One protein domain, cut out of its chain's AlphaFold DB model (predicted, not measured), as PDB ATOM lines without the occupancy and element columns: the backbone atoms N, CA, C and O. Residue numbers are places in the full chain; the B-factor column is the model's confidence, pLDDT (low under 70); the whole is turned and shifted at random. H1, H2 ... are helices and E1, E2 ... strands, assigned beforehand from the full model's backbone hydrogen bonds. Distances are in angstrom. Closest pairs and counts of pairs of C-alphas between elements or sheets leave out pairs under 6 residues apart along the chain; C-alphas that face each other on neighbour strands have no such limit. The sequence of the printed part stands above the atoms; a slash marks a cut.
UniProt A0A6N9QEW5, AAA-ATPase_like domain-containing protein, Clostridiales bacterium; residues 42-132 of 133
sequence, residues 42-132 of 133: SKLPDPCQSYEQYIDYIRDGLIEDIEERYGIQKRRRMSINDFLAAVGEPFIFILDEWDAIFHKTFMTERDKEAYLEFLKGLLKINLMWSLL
ATOM      1  N   SER A  42     188.522 256.727 239.290       86.81
ATOM      2  CA  SER A  42     189.766 256.888 238.531       86.81
ATOM      3  C   SER A  42     190.080 255.676 237.648       86.81
ATOM      4  O   SER A  42     190.775 255.792 236.629       86.81
ATOM      5  N   LYS A  43     189.572 254.499 238.044       87.25
ATOM      6  CA  LYS A  43     189.869 253.216 237.410       87.25
ATOM      7  C   LYS A  43     189.111 253.062 236.104       87.25
ATOM      8  O   LYS A  43     187.932 253.383 235.995       87.25
ATOM      9  N   LEU A  44     189.806 252.507 235.121       87.88
ATOM     10  CA  LEU A  44     189.273 252.228 233.798       87.88
ATOM     11  C   LEU A  44     189.401 250.730 233.509       87.88
ATOM     12  O   LEU A  44     190.383 250.125 233.955       87.88
ATOM     13  N   PRO A  45     188.477 250.143 232.732       88.88
ATOM     14  CA  PRO A  45     188.713 248.830 232.152       88.88
ATOM     15  C   PRO A  45     189.926 248.876 231.209       88.88
ATOM     16  O   PRO A  45     190.273 249.928 230.667       88.88
ATOM     17  N   ASP A  46     190.583 247.737 231.005       84.88
ATOM     18  CA  ASP A  46     191.691 247.620 230.056       84.88
ATOM     19  C   ASP A  46     191.301 246.672 228.906       84.88
ATOM     20  O   ASP A  46     191.154 245.469 229.143       84.88
ATOM     21  N   PRO A  47     191.099 247.174 227.671       87.88
ATOM     22  CA  PRO A  47     191.167 248.580 227.250       87.88
ATOM     23  C   PRO A  47     189.883 249.378 227.560       87.88
ATOM     24  O   PRO A  47     188.789 248.819 227.604       87.88
ATOM     25  N   CYS A  48     190.001 250.708 227.665       91.56
ATOM     26  CA  CYS A  48     188.868 251.641 227.755       91.56
ATOM     27  C   CYS A  48     188.968 252.717 226.673       91.56
ATOM     28  O   CYS A  48     189.866 253.562 226.701       91.56
ATOM     29  N   GLN A  49     188.039 252.693 225.722       92.94
ATOM     30  CA  GLN A  49     188.044 253.565 224.544       92.94
ATOM     31  C   GLN A  49     186.770 254.399 224.388       92.94
ATOM     32  O   GLN A  49     186.731 255.265 223.517       92.94
ATOM     33  N   SER A  50     185.739 254.162 225.202       95.25
ATOM     34  CA  SER A  50     184.486 254.915 225.123       95.25
ATOM     35  C   SER A  50     183.820 255.095 226.483       95.25
ATOM     36  O   SER A  50     184.113 254.377 227.446       95.25
ATOM     37  N   TYR A  51     182.894 256.053 226.545       94.88
ATOM     38  CA  TYR A  51     182.048 256.280 227.712       94.88
ATOM     39  C   TYR A  51     181.210 255.041 228.062       94.88
ATOM     40  O   TYR A  51     181.082 254.707 229.237       94.88
ATOM     41  N   GLU A  52     180.687 254.325 227.063       94.94
ATOM     42  CA  GLU A  52     179.881 253.114 227.255       94.94
ATOM     43  C   GLU A  52     180.674 252.018 227.968       94.94
ATOM     44  O   GLU A  52     180.189 251.441 228.936       94.94
ATOM     45  N   GLN A  53     181.920 251.783 227.548       94.62
ATOM     46  CA  GLN A  53     182.793 250.799 228.194       94.62
ATOM     47  C   GLN A  53     183.079 251.171 229.651       94.62
ATOM     48  O   GLN A  53     183.047 250.316 230.532       94.62
ATOM     49  N   TYR A  54     183.331 252.456 229.909       94.75
ATOM     50  CA  TYR A  54     183.577 252.950 231.258       94.75
ATOM     51  C   TYR A  54     182.349 252.811 232.162       94.75
ATOM     52  O   TYR A  54     182.454 252.323 233.288       94.75
ATOM     53  N   ILE A  55     181.176 253.228 231.680       93.75
ATOM     54  CA  ILE A  55     179.971 253.175 232.499       93.75
ATOM     55  C   ILE A  55     179.534 251.731 232.736       93.75
ATOM     56  O   ILE A  55     179.135 251.421 233.852       93.75
ATOM     57  N   ASP A  56     179.654 250.840 231.749       92.62
ATOM     58  CA  ASP A  56     179.348 249.418 231.927       92.62
ATOM     59  C   ASP A  56     180.277 248.775 232.961       92.62
ATOM     60  O   ASP A  56     179.784 248.120 233.873       92.62
ATOM     61  N   TYR A  57     181.577 249.086 232.936       92.00
ATOM     62  CA  TYR A  57     182.522 248.640 233.965       92.00
ATOM     63  C   TYR A  57     182.098 249.053 235.386       92.00
ATOM     64  O   TYR A  57     182.112 248.237 236.308       92.00
ATOM     65  N   ILE A  58     181.660 250.304 235.573       90.81
ATOM     66  CA  ILE A  58     181.161 250.778 236.875       90.81
ATOM     67  C   ILE A  58     179.889 250.035 237.289       90.81
ATOM     68  O   ILE A  58     179.715 249.698 238.463       90.81
ATOM     69  N   ARG A  59     178.967 249.826 236.343       89.88
ATOM     70  CA  ARG A  59     177.695 249.145 236.601       89.88
ATOM     71  C   ARG A  59     177.923 247.698 237.003       89.88
ATOM     72  O   ARG A  59     177.319 247.266 237.978       89.88
ATOM     73  N   ASP A  60     178.770 246.991 236.270       89.44
ATOM     74  CA  ASP A  60     179.062 245.583 236.507       89.44
ATOM     75  C   ASP A  60     179.760 245.406 237.857       89.44
ATOM     76  O   ASP A  60     179.278 244.624 238.672       89.44
ATOM     77  N   GLY A  61     180.763 246.235 238.174       85.75
ATOM     78  CA  GLY A  61     181.410 246.204 239.492       85.75
ATOM     79  C   GLY A  61     180.438 246.475 240.646       85.75
ATOM     80  O   GLY A  61     180.453 245.779 241.656       85.75
ATOM     81  N   LEU A  62     179.516 247.429 240.481       86.12
ATOM     82  CA  LEU A  62     178.472 247.688 241.478       86.12
ATOM     83  C   LEU A  62     177.516 246.497 241.648       86.12
ATOM     84  O   LEU A  62     177.040 246.240 242.754       86.12
ATOM     85  N   ILE A  63     177.186 245.807 240.557       87.62
ATOM     86  CA  ILE A  63     176.321 244.629 240.596       87.62
ATOM     87  C   ILE A  63     177.032 243.504 241.335       87.62
ATOM     88  O   ILE A  63     176.473 243.003 242.307       87.62
ATOM     89  N   GLU A  64     178.252 243.167 240.922       84.69
ATOM     90  CA  GLU A  64     179.084 242.130 241.537       84.69
ATOM     91  C   GLU A  64     179.249 242.372 243.044       84.69
ATOM     92  O   GLU A  64     178.916 241.493 243.840       84.69
ATOM     93  N   ASP A  65     179.606 243.595 243.455       79.12
ATOM     94  CA  ASP A  65     179.759 243.971 244.867       79.12
ATOM     95  C   ASP A  65     178.490 243.702 245.701       79.12
ATOM     96  O   ASP A  65     178.556 243.265 246.856       79.12
ATOM     97  N   ILE A  66     177.310 243.990 245.145       81.75
ATOM     98  CA  ILE A  66     176.029 243.788 245.833       81.75
ATOM     99  C   ILE A  66     175.642 242.305 245.829       81.75
ATOM    100  O   ILE A  66     175.159 241.790 246.843       81.75
ATOM    101  N   GLU A  67     175.830 241.609 244.710       84.88
ATOM    102  CA  GLU A  67     175.517 240.186 244.596       84.88
ATOM    103  C   GLU A  67     176.359 239.354 245.567       84.88
ATOM    104  O   GLU A  67     175.807 238.546 246.320       84.88
ATOM    105  N   GLU A  68     177.667 239.611 245.631       78.62
ATOM    106  CA  GLU A  68     178.587 238.935 246.549       78.62
ATOM    107  C   GLU A  68     178.259 239.224 248.015       78.62
ATOM    108  O   GLU A  68     178.289 238.326 248.862       78.62
ATOM    109  N   ARG A  69     177.922 240.477 248.337       74.88
ATOM    110  CA  ARG A  69     177.741 240.907 249.728       74.88
ATOM    111  C   ARG A  69     176.376 240.567 250.315       74.88
ATOM    112  O   ARG A  69     176.292 240.331 251.522       74.88
ATOM    113  N   TYR A  70     175.318 240.574 249.506       78.12
ATOM    114  CA  TYR A  70     173.940 240.383 249.978       78.12
ATOM    115  C   TYR A  70     173.291 239.096 249.456       78.12
ATOM    116  O   TYR A  70     172.173 238.782 249.861       78.12
ATOM    117  N   GLY A  71     173.960 238.337 248.578       81.06
ATOM    118  CA  GLY A  71     173.439 237.079 248.033       81.06
ATOM    119  C   GLY A  71     172.182 237.253 247.176       81.06
ATOM    120  O   GLY A  71     171.432 236.299 246.965       81.06
ATOM    121  N   ILE A  72     171.923 238.475 246.711       81.62
ATOM    122  CA  ILE A  72     170.853 238.772 245.761       81.62
ATOM    123  C   ILE A  72     171.399 238.686 244.337       81.62
ATOM    124  O   ILE A  72     172.604 238.649 244.131       81.62
ATOM    125  N   GLN A  73     170.513 238.600 243.349       86.38
ATOM    126  CA  GLN A  73     170.895 238.489 241.941       86.38
ATOM    127  C   GLN A  73     170.122 239.516 241.129       86.38
ATOM    128  O   GLN A  73     168.886 239.607 241.229       86.38
ATOM    129  N   LYS A  74     170.829 240.297 240.315       85.25
ATOM    130  CA  LYS A  74     170.208 241.330 239.501       85.25
ATOM    131  C   LYS A  74     169.423 240.693 238.363       85.25
ATOM    132  O   LYS A  74     169.926 239.951 237.523       85.25
ATOM    133  N   ARG A  75     168.146 241.060 238.251       86.19
ATOM    134  CA  ARG A  75     167.306 240.614 237.131       86.19
ATOM    135  C   ARG A  75     167.635 241.409 235.862       86.19
ATOM    136  O   ARG A  75     167.870 242.617 235.903       86.19
ATOM    137  N   ARG A  76     167.563 240.755 234.697       77.19
ATOM    138  CA  ARG A  76     167.971 241.307 233.383       77.19
ATOM    139  C   ARG A  76     167.298 242.636 232.988       77.19
ATOM    140  O   ARG A  76     167.861 243.386 232.205       77.19
ATOM    141  N   ARG A  77     166.108 242.940 233.517       80.75
ATOM    142  CA  ARG A  77     165.356 244.188 233.247       80.75
ATOM    143  C   ARG A  77     165.298 245.158 234.429       80.75
ATOM    144  O   ARG A  77     164.616 246.169 234.351       80.75
ATOM    145  N   MET A  78     165.964 244.821 235.526       81.69
ATOM    146  CA  MET A  78     166.017 245.651 236.724       81.69
ATOM    147  C   MET A  78     167.024 246.777 236.502       81.69
ATOM    148  O   MET A  78     168.124 246.519 236.002       81.69
ATOM    149  N   SER A  79     166.666 248.013 236.844       85.06
ATOM    150  CA  SER A  79     167.653 249.093 236.889       85.06
ATOM    151  C   SER A  79     168.589 248.897 238.091       85.06
ATOM    152  O   SER A  79     168.258 248.178 239.029       85.06
ATOM    153  N   ILE A  80     169.767 249.524 238.088       83.62
ATOM    154  CA  ILE A  80     170.666 249.514 239.264       83.62
ATOM    155  C   ILE A  80     169.972 250.096 240.492       83.62
ATOM    156  O   ILE A  80     170.110 249.598 241.599       83.62
ATOM    157  N   ASN A  81     169.168 251.120 240.257       81.12
ATOM    158  CA  ASN A  81     168.358 251.789 241.252       81.12
ATOM    159  C   ASN A  81     167.353 250.840 241.922       81.12
ATOM    160  O   ASN A  81     167.288 250.776 243.147       81.12
ATOM    161  N   ASP A  82     166.625 250.053 241.128       83.38
ATOM    162  CA  ASP A  82     165.708 249.030 241.650       83.38
ATOM    163  C   ASP A  82     166.465 247.904 242.364       83.38
ATOM    164  O   ASP A  82     165.963 247.324 243.324       83.38
ATOM    165  N   PHE A  83     167.675 247.589 241.896       85.69
ATOM    166  CA  PHE A  83     168.519 246.555 242.484       85.69
ATOM    167  C   PHE A  83     169.049 246.962 243.864       85.69
ATOM    168  O   PHE A  83     168.931 246.189 244.811       85.69
ATOM    169  N   LEU A  84     169.523 248.202 244.007       81.44
ATOM    170  CA  LEU A  84     169.878 248.800 245.295       81.44
ATOM    171  C   LEU A  84     168.667 248.845 246.234       81.44
ATOM    172  O   LEU A  84     168.766 248.447 247.391       81.44
ATOM    173  N   ALA A  85     167.499 249.255 245.734       82.06
ATOM    174  CA  ALA A  85     166.273 249.280 246.532       82.06
ATOM    175  C   ALA A  85     165.841 247.880 247.012       82.06
ATOM    176  O   ALA A  85     165.275 247.754 248.097       82.06
ATOM    177  N   ALA A  86     166.130 246.822 246.244       81.44
ATOM    178  CA  ALA A  86     165.799 245.442 246.606       81.44
ATOM    179  C   ALA A  86     166.590 244.914 247.815       81.44
ATOM    180  O   ALA A  86     166.147 243.953 248.442       81.44
ATOM    181  N   VAL A  87     167.719 245.540 248.165       80.06
ATOM    182  CA  VAL A  87     168.476 245.221 249.388       80.06
ATOM    183  C   VAL A  87     167.699 245.649 250.640       80.06
ATOM    184  O   VAL A  87     167.871 245.057 251.701       80.06
ATOM    185  N   GLY A  88     166.796 246.628 250.518       73.06
ATOM    186  CA  GLY A  88     165.901 247.051 251.601       73.06
ATOM    187  C   GLY A  88     166.574 247.862 252.713       73.06
ATOM    188  O   GLY A  88     165.931 248.162 253.716       73.06
ATOM    189  N   GLU A  89     167.839 248.245 252.537       73.38
ATOM    190  CA  GLU A  89     168.634 249.013 253.497       73.38
ATOM    191  C   GLU A  89     169.299 250.218 252.802       73.38
ATOM    192  O   GLU A  89     169.666 250.119 251.627       73.38
ATOM    193  N   PRO A  90     169.467 251.362 253.492       71.25
ATOM    194  CA  PRO A  90     170.080 252.548 252.905       71.25
ATOM    195  C   PRO A  90     171.579 252.350 252.659       71.25
ATOM    196  O   PRO A  90     172.283 251.723 253.455       71.25
ATOM    197  N   PHE A  91     172.075 252.953 251.578       73.62
ATOM    198  CA  PHE A  91     173.486 252.926 251.213       73.62
ATOM    199  C   PHE A  91     174.163 254.276 251.420       73.62
ATOM    200  O   PHE A  91     173.608 255.324 251.086       73.62
ATOM    201  N   ILE A  92     175.410 254.245 251.889       76.50
ATOM    202  CA  ILE A  92     176.311 255.400 251.833       76.50
ATOM    203  C   ILE A  92     177.241 255.192 250.641       76.50
ATOM    204  O   ILE A  92     177.979 254.209 250.583       76.50
ATOM    205  N   PHE A  93     177.209 256.126 249.695       78.81
ATOM    206  CA  PHE A  93     178.115 256.133 248.550       78.81
ATOM    207  C   PHE A  93     179.315 257.021 248.843       78.81
ATOM    208  O   PHE A  93     179.162 258.170 249.257       78.81
ATOM    209  N   ILE A  94     180.509 256.492 248.599       81.12
ATOM    210  CA  ILE A  94     181.761 257.240 248.674       81.12
ATOM    211  C   ILE A  94     182.373 257.189 247.286       81.12
ATOM    212  O   ILE A  94     182.856 256.143 246.862       81.12
ATOM    213  N   LEU A  95     182.288 258.315 246.584       85.69
ATOM    214  CA  LEU A  95     182.800 258.472 245.229       85.69
ATOM    215  C   LEU A  95     184.184 259.115 245.324       85.69
ATOM    216  O   LEU A  95     184.290 260.289 245.682       85.69
ATOM    217  N   ASP A  96     185.226 258.337 245.058       85.00
ATOM    218  CA  ASP A  96     186.600 258.824 244.963       85.00
ATOM    219  C   ASP A  96     186.913 259.193 243.510       85.00
ATOM    220  O   ASP A  96     186.445 258.517 242.591       85.00
ATOM    221  N   GLU A  97     187.655 260.282 243.310       89.31
ATOM    222  CA  GLU A  97     188.022 260.817 241.984       89.31
ATOM    223  C   GLU A  97     186.861 260.880 240.965       89.31
ATOM    224  O   GLU A  97     186.990 260.509 239.797       89.31
ATOM    225  N   TRP A  98     185.690 261.357 241.401       90.88
ATOM    226  CA  TRP A  98     184.466 261.347 240.590       90.88
ATOM    227  C   TRP A  98     184.573 262.106 239.258       90.88
ATOM    228  O   TRP A  98     183.819 261.806 238.333       90.88
ATOM    229  N   ASP A  99     185.474 263.076 239.142       91.31
ATOM    230  CA  ASP A  99     185.702 263.914 237.965       91.31
ATOM    231  C   ASP A  99     186.865 263.435 237.077       91.31
ATOM    232  O   ASP A  99     187.028 263.946 235.965       91.31
ATOM    233  N   ALA A 100     187.629 262.413 237.486       90.62
ATOM    234  CA  ALA A 100     188.813 261.941 236.757       90.62
ATOM    235  C   ALA A 100     188.520 261.527 235.305       90.62
ATOM    236  O   ALA A 100     189.351 261.711 234.406       90.62
ATOM    237  N   ILE A 101     187.320 260.999 235.048       92.31
ATOM    238  CA  ILE A 101     186.905 260.587 233.706       92.31
ATOM    239  C   ILE A 101     186.781 261.773 232.735       92.31
ATOM    240  O   ILE A 101     187.017 261.605 231.541       92.31
ATOM    241  N   PHE A 102     186.511 262.996 233.207       93.00
ATOM    242  CA  PHE A 102     186.277 264.160 232.336       93.00
ATOM    243  C   PHE A 102     187.487 264.577 231.502       93.00
ATOM    244  O   PHE A 102     187.322 265.250 230.483       93.00
ATOM    245  N   HIS A 103     188.685 264.164 231.911       90.25
ATOM    246  CA  HIS A 103     189.928 264.447 231.202       90.25
ATOM    247  C   HIS A 103     190.287 263.389 230.149       90.25
ATOM    248  O   HIS A 103     191.312 263.520 229.479       90.25
ATOM    249  N   LYS A 104     189.482 262.329 229.985       91.81
ATOM    250  CA  LYS A 104     189.748 261.294 228.979       91.81
ATOM    251  C   LYS A 104     189.390 261.787 227.581       91.81
ATOM    252  O   LYS A 104     188.360 262.414 227.360       91.81
ATOM    253  N   THR A 105     190.237 261.442 226.615       91.81
ATOM    254  CA  THR A 105     190.134 261.902 225.221       91.81
ATOM    255  C   THR A 105     188.862 261.442 224.512       91.81
ATOM    256  O   THR A 105     188.465 262.063 223.533       91.81
ATOM    257  N   PHE A 106     188.238 260.361 224.984       93.81
ATOM    258  CA  PHE A 106     186.992 259.831 224.432       93.81
ATOM    259  C   PHE A 106     185.728 260.470 225.028       93.81
ATOM    260  O   PHE A 106     184.640 260.149 224.568       93.81
ATOM    261  N   MET A 107     185.840 261.344 226.037       94.62
ATOM    262  CA  MET A 107     184.675 261.975 226.666       94.62
ATOM    263  C   MET A 107     184.242 263.226 225.904       94.62
ATOM    264  O   MET A 107     184.922 264.255 225.925       94.62
ATOM    265  N   THR A 108     183.069 263.161 225.280       96.12
ATOM    266  CA  THR A 108     182.396 264.333 224.709       96.12
ATOM    267  C   THR A 108     181.630 265.113 225.784       96.12
ATOM    268  O   THR A 108     181.384 264.610 226.879       96.12
ATOM    269  N   GLU A 109     181.199 266.345 225.487       95.25
ATOM    270  CA  GLU A 109     180.330 267.106 226.406       95.25
ATOM    271  C   GLU A 109     179.032 266.354 226.730       95.25
ATOM    272  O   GLU A 109     178.601 266.318 227.880       95.25
ATOM    273  N   ARG A 110     178.468 265.653 225.740       96.00
ATOM    274  CA  ARG A 110     177.286 264.810 225.933       96.00
ATOM    275  C   ARG A 110     177.555 263.651 226.898       96.00
ATOM    276  O   ARG A 110     176.686 263.316 227.698       96.00
ATOM    277  N   ASP A 111     178.741 263.051 226.846       96.69
ATOM    278  CA  ASP A 111     179.111 261.953 227.748       96.69
ATOM    279  C   ASP A 111     179.302 262.449 229.182       96.69
ATOM    280  O   ASP A 111     178.894 261.783 230.133       96.69
ATOM    281  N   LYS A 112     179.859 263.655 229.353       95.00
ATOM    282  CA  LYS A 112     179.972 264.304 230.668       95.00
ATOM    283  C   LYS A 112     178.595 264.576 231.270       95.00
ATOM    284  O   LYS A 112     178.375 264.277 232.444       95.00
ATOM    285  N   GLU A 113     177.656 265.094 230.478       95.69
ATOM    286  CA  GLU A 113     176.266 265.291 230.903       95.69
ATOM    287  C   GLU A 113     175.606 263.963 231.299       95.69
ATOM    288  O   GLU A 113     175.064 263.853 232.400       95.69
ATOM    289  N   ALA A 114     175.727 262.934 230.455       95.31
ATOM    290  CA  ALA A 114     175.174 261.607 230.719       95.31
ATOM    291  C   ALA A 114     175.767 260.965 231.987       95.31
ATOM    292  O   ALA A 114     175.046 260.337 232.766       95.31
ATOM    293  N   TYR A 115     177.064 261.152 232.233       94.81
ATOM    294  CA  TYR A 115     177.727 260.686 233.447       94.81
ATOM    295  C   TYR A 115     177.203 261.397 234.702       94.81
ATOM    296  O   TYR A 115     176.906 260.754 235.711       94.81
ATOM    297  N   LEU A 116     177.020 262.720 234.645       93.62
ATOM    298  CA  LEU A 116     176.424 263.472 235.751       93.62
ATOM    299  C   LEU A 116     174.976 263.046 236.013       93.62
ATOM    300  O   LEU A 116     174.560 262.978 237.171       93.62
ATOM    301  N   GLU A 117     174.200 262.752 234.970       92.06
ATOM    302  CA  GLU A 117     172.851 262.194 235.113       92.06
ATOM    303  C   GLU A 117     172.866 260.812 235.766       92.06
ATOM    304  O   GLU A 117     172.046 260.554 236.650       92.06
ATOM    305  N   PHE A 118     173.825 259.958 235.405       91.06
ATOM    306  CA  PHE A 118     174.030 258.671 236.064       91.06
ATOM    307  C   PHE A 118     174.328 258.839 237.560       91.06
ATOM    308  O   PHE A 118     173.627 258.249 238.385       91.06
ATOM    309  N   LEU A 119     175.295 259.692 237.928       90.00
ATOM    310  CA  LEU A 119     175.627 259.956 239.333       90.00
ATOM    311  C   LEU A 119     174.428 260.521 240.104       90.00
ATOM    312  O   LEU A 119     174.130 260.079 241.214       90.00
ATOM    313  N   LYS A 120     173.683 261.460 239.506       87.44
ATOM    314  CA  LYS A 120     172.438 261.980 240.092       87.44
ATOM    315  C   LYS A 120     171.411 260.869 240.293       87.44
ATOM    316  O   LYS A 120     170.781 260.821 241.346       87.44
ATOM    317  N   GLY A 121     171.237 259.989 239.309       83.94
ATOM    318  CA  GLY A 121     170.325 258.849 239.383       83.94
ATOM    319  C   GLY A 121     170.680 257.893 240.519       83.94
ATOM    320  O   GLY A 121     169.784 257.479 241.252       83.94
ATOM    321  N   LEU A 122     171.975 257.619 240.695       83.50
ATOM    322  CA  LEU A 122     172.510 256.765 241.752       83.50
ATOM    323  C   LEU A 122     172.304 257.385 243.146       83.50
ATOM    324  O   LEU A 122     171.883 256.707 244.078       83.50
ATOM    325  N   LEU A 123     172.549 258.692 243.298       78.69
ATOM    326  CA  LEU A 123     172.489 259.381 244.595       78.69
ATOM    327  C   LEU A 123     171.070 259.787 245.024       78.69
ATOM    328  O   LEU A 123     170.768 259.797 246.220       78.69
ATOM    329  N   LYS A 124     170.181 260.113 244.076       70.25
ATOM    330  CA  LYS A 124     168.828 260.627 244.361       70.25
ATOM    331  C   LYS A 124     167.974 259.648 245.168       70.25
ATOM    332  O   LYS A 124     167.155 260.083 245.970       70.25
ATOM    333  N   ILE A 125     168.172 258.345 244.985       55.25
ATOM    334  CA  ILE A 125     167.429 257.330 245.738       55.25
ATOM    335  C   ILE A 125     167.903 257.270 247.186       55.25
ATOM    336  O   ILE A 125     167.070 257.201 248.080       55.25
ATOM    337  N   ASN A 126     169.203 257.405 247.441       51.72
ATOM    338  CA  ASN A 126     169.740 257.283 248.799       51.72
ATOM    339  C   ASN A 126     169.453 258.514 249.668       51.72
ATOM    340  O   ASN A 126     169.229 258.378 250.869       51.72
ATOM    341  N   LEU A 127     169.373 259.711 249.069       44.16
ATOM    342  CA  LEU A 127     168.980 260.919 249.806       44.16
ATOM    343  C   LEU A 127     167.512 260.901 250.249       44.16
ATOM    344  O   LEU A 127     167.186 261.455 251.296       44.16
ATOM    345  N   MET A 128     166.624 260.281 249.466       38.19
ATOM    346  CA  MET A 128     165.188 260.313 249.749       38.19
ATOM    347  C   MET A 128     164.822 259.525 251.017       38.19
ATOM    348  O   MET A 128     163.870 259.888 251.701       38.19
ATOM    349  N   TRP A 129     165.607 258.504 251.369       37.66
ATOM    350  CA  TRP A 129     165.409 257.727 252.596       37.66
ATOM    351  C   TRP A 129     166.094 258.351 253.820       37.66
ATOM    352  O   TRP A 129     165.547 258.270 254.912       37.66
ATOM    353  N   SER A 130     167.226 259.049 253.645       38.81
ATOM    354  CA  SER A 130     167.941 259.717 254.748       38.81
ATOM    355  C   SER A 130     167.194 260.915 255.352       38.81
ATOM    356  O   SER A 130     167.561 261.356 256.437       38.81
ATOM    357  N   LEU A 131     166.195 261.476 254.661       38.34
ATOM    358  CA  LEU A 131     165.396 262.615 255.143       38.34
ATOM    359  C   LEU A 131     164.090 262.196 255.843       38.34
ATOM    360  O   LEU A 131     163.364 263.060 256.332       38.34
ATOM    361  N   LEU A 132     163.770 260.897 255.867       36.16
ATOM    362  CA  LEU A 132     162.523 260.358 256.429       36.16
ATOM    363  C   LEU A 132     162.723 259.570 257.739       36.16
ATOM    364  O   LEU A 132     161.777 258.949 258.223       36.16
TER     365      LEU A 132
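AT A GLANCE: This is residues 42 to 132 of the 133 residues of the protein "AAA-ATPase_like domain-containing protein" of Clostridiales bacterium (UniProt A0A6N9QEW5). Two long helices, H1 and H4, make a narrow V, running the same way and nearest at their first turns. Short H2 sits on one side of the V, packing on H4; E1 and short H3 lie on the other. The printed part has 91 residues, in order H1, H2, E1, H3, H4: mostly helix, compact with a radius of gyration of the C-alphas of 14.1 A, spanning 39 by 28 by 24 A.

IN THESE COORDINATES: H1, residues 51 to 70, begins at C-alpha 51 (182.048, 256.280, 227.712) and measures 28.5 A. H2 is residues 80 to 86, E1 91 to 96, 15.7 A, and H3 100 to 103. H4, residues 109 to 130, measures 31.8 A, ending at C-alpha 130 (167.941, 259.717, 254.748), with a kink of 28 degrees near residue 123.

HOW THE PARTS SIT: H1, with residues 59 to 66 alone, only just touches H2, with 3 pairs of C-alphas within 8 A, the closest Arg 59 and Ile 80, 7.5 A. H2 touches H4 residues 121 to 125 alone; the closest C-alphas, Asn 81 and Leu 122, are 6.5 A apart. H1 and H4 are close but not clearly touching, at a shallow tilt of 23 degrees; the closest C-alphas, Tyr 51 and Asp 111, are 6.4 A apart. E1 pairs with no named strand. Every O i to N i+4 pair is within hydrogen-bond range in H1 and H2, 14 of 18 in H4; H3 is too short for one.

THE WHOLE: The C-alphas farthest apart, Pro 47 and Leu 132, are 42.6 A apart. The printed part has no cut and no long link; pLDDT is under 70 at residues 125 to 132.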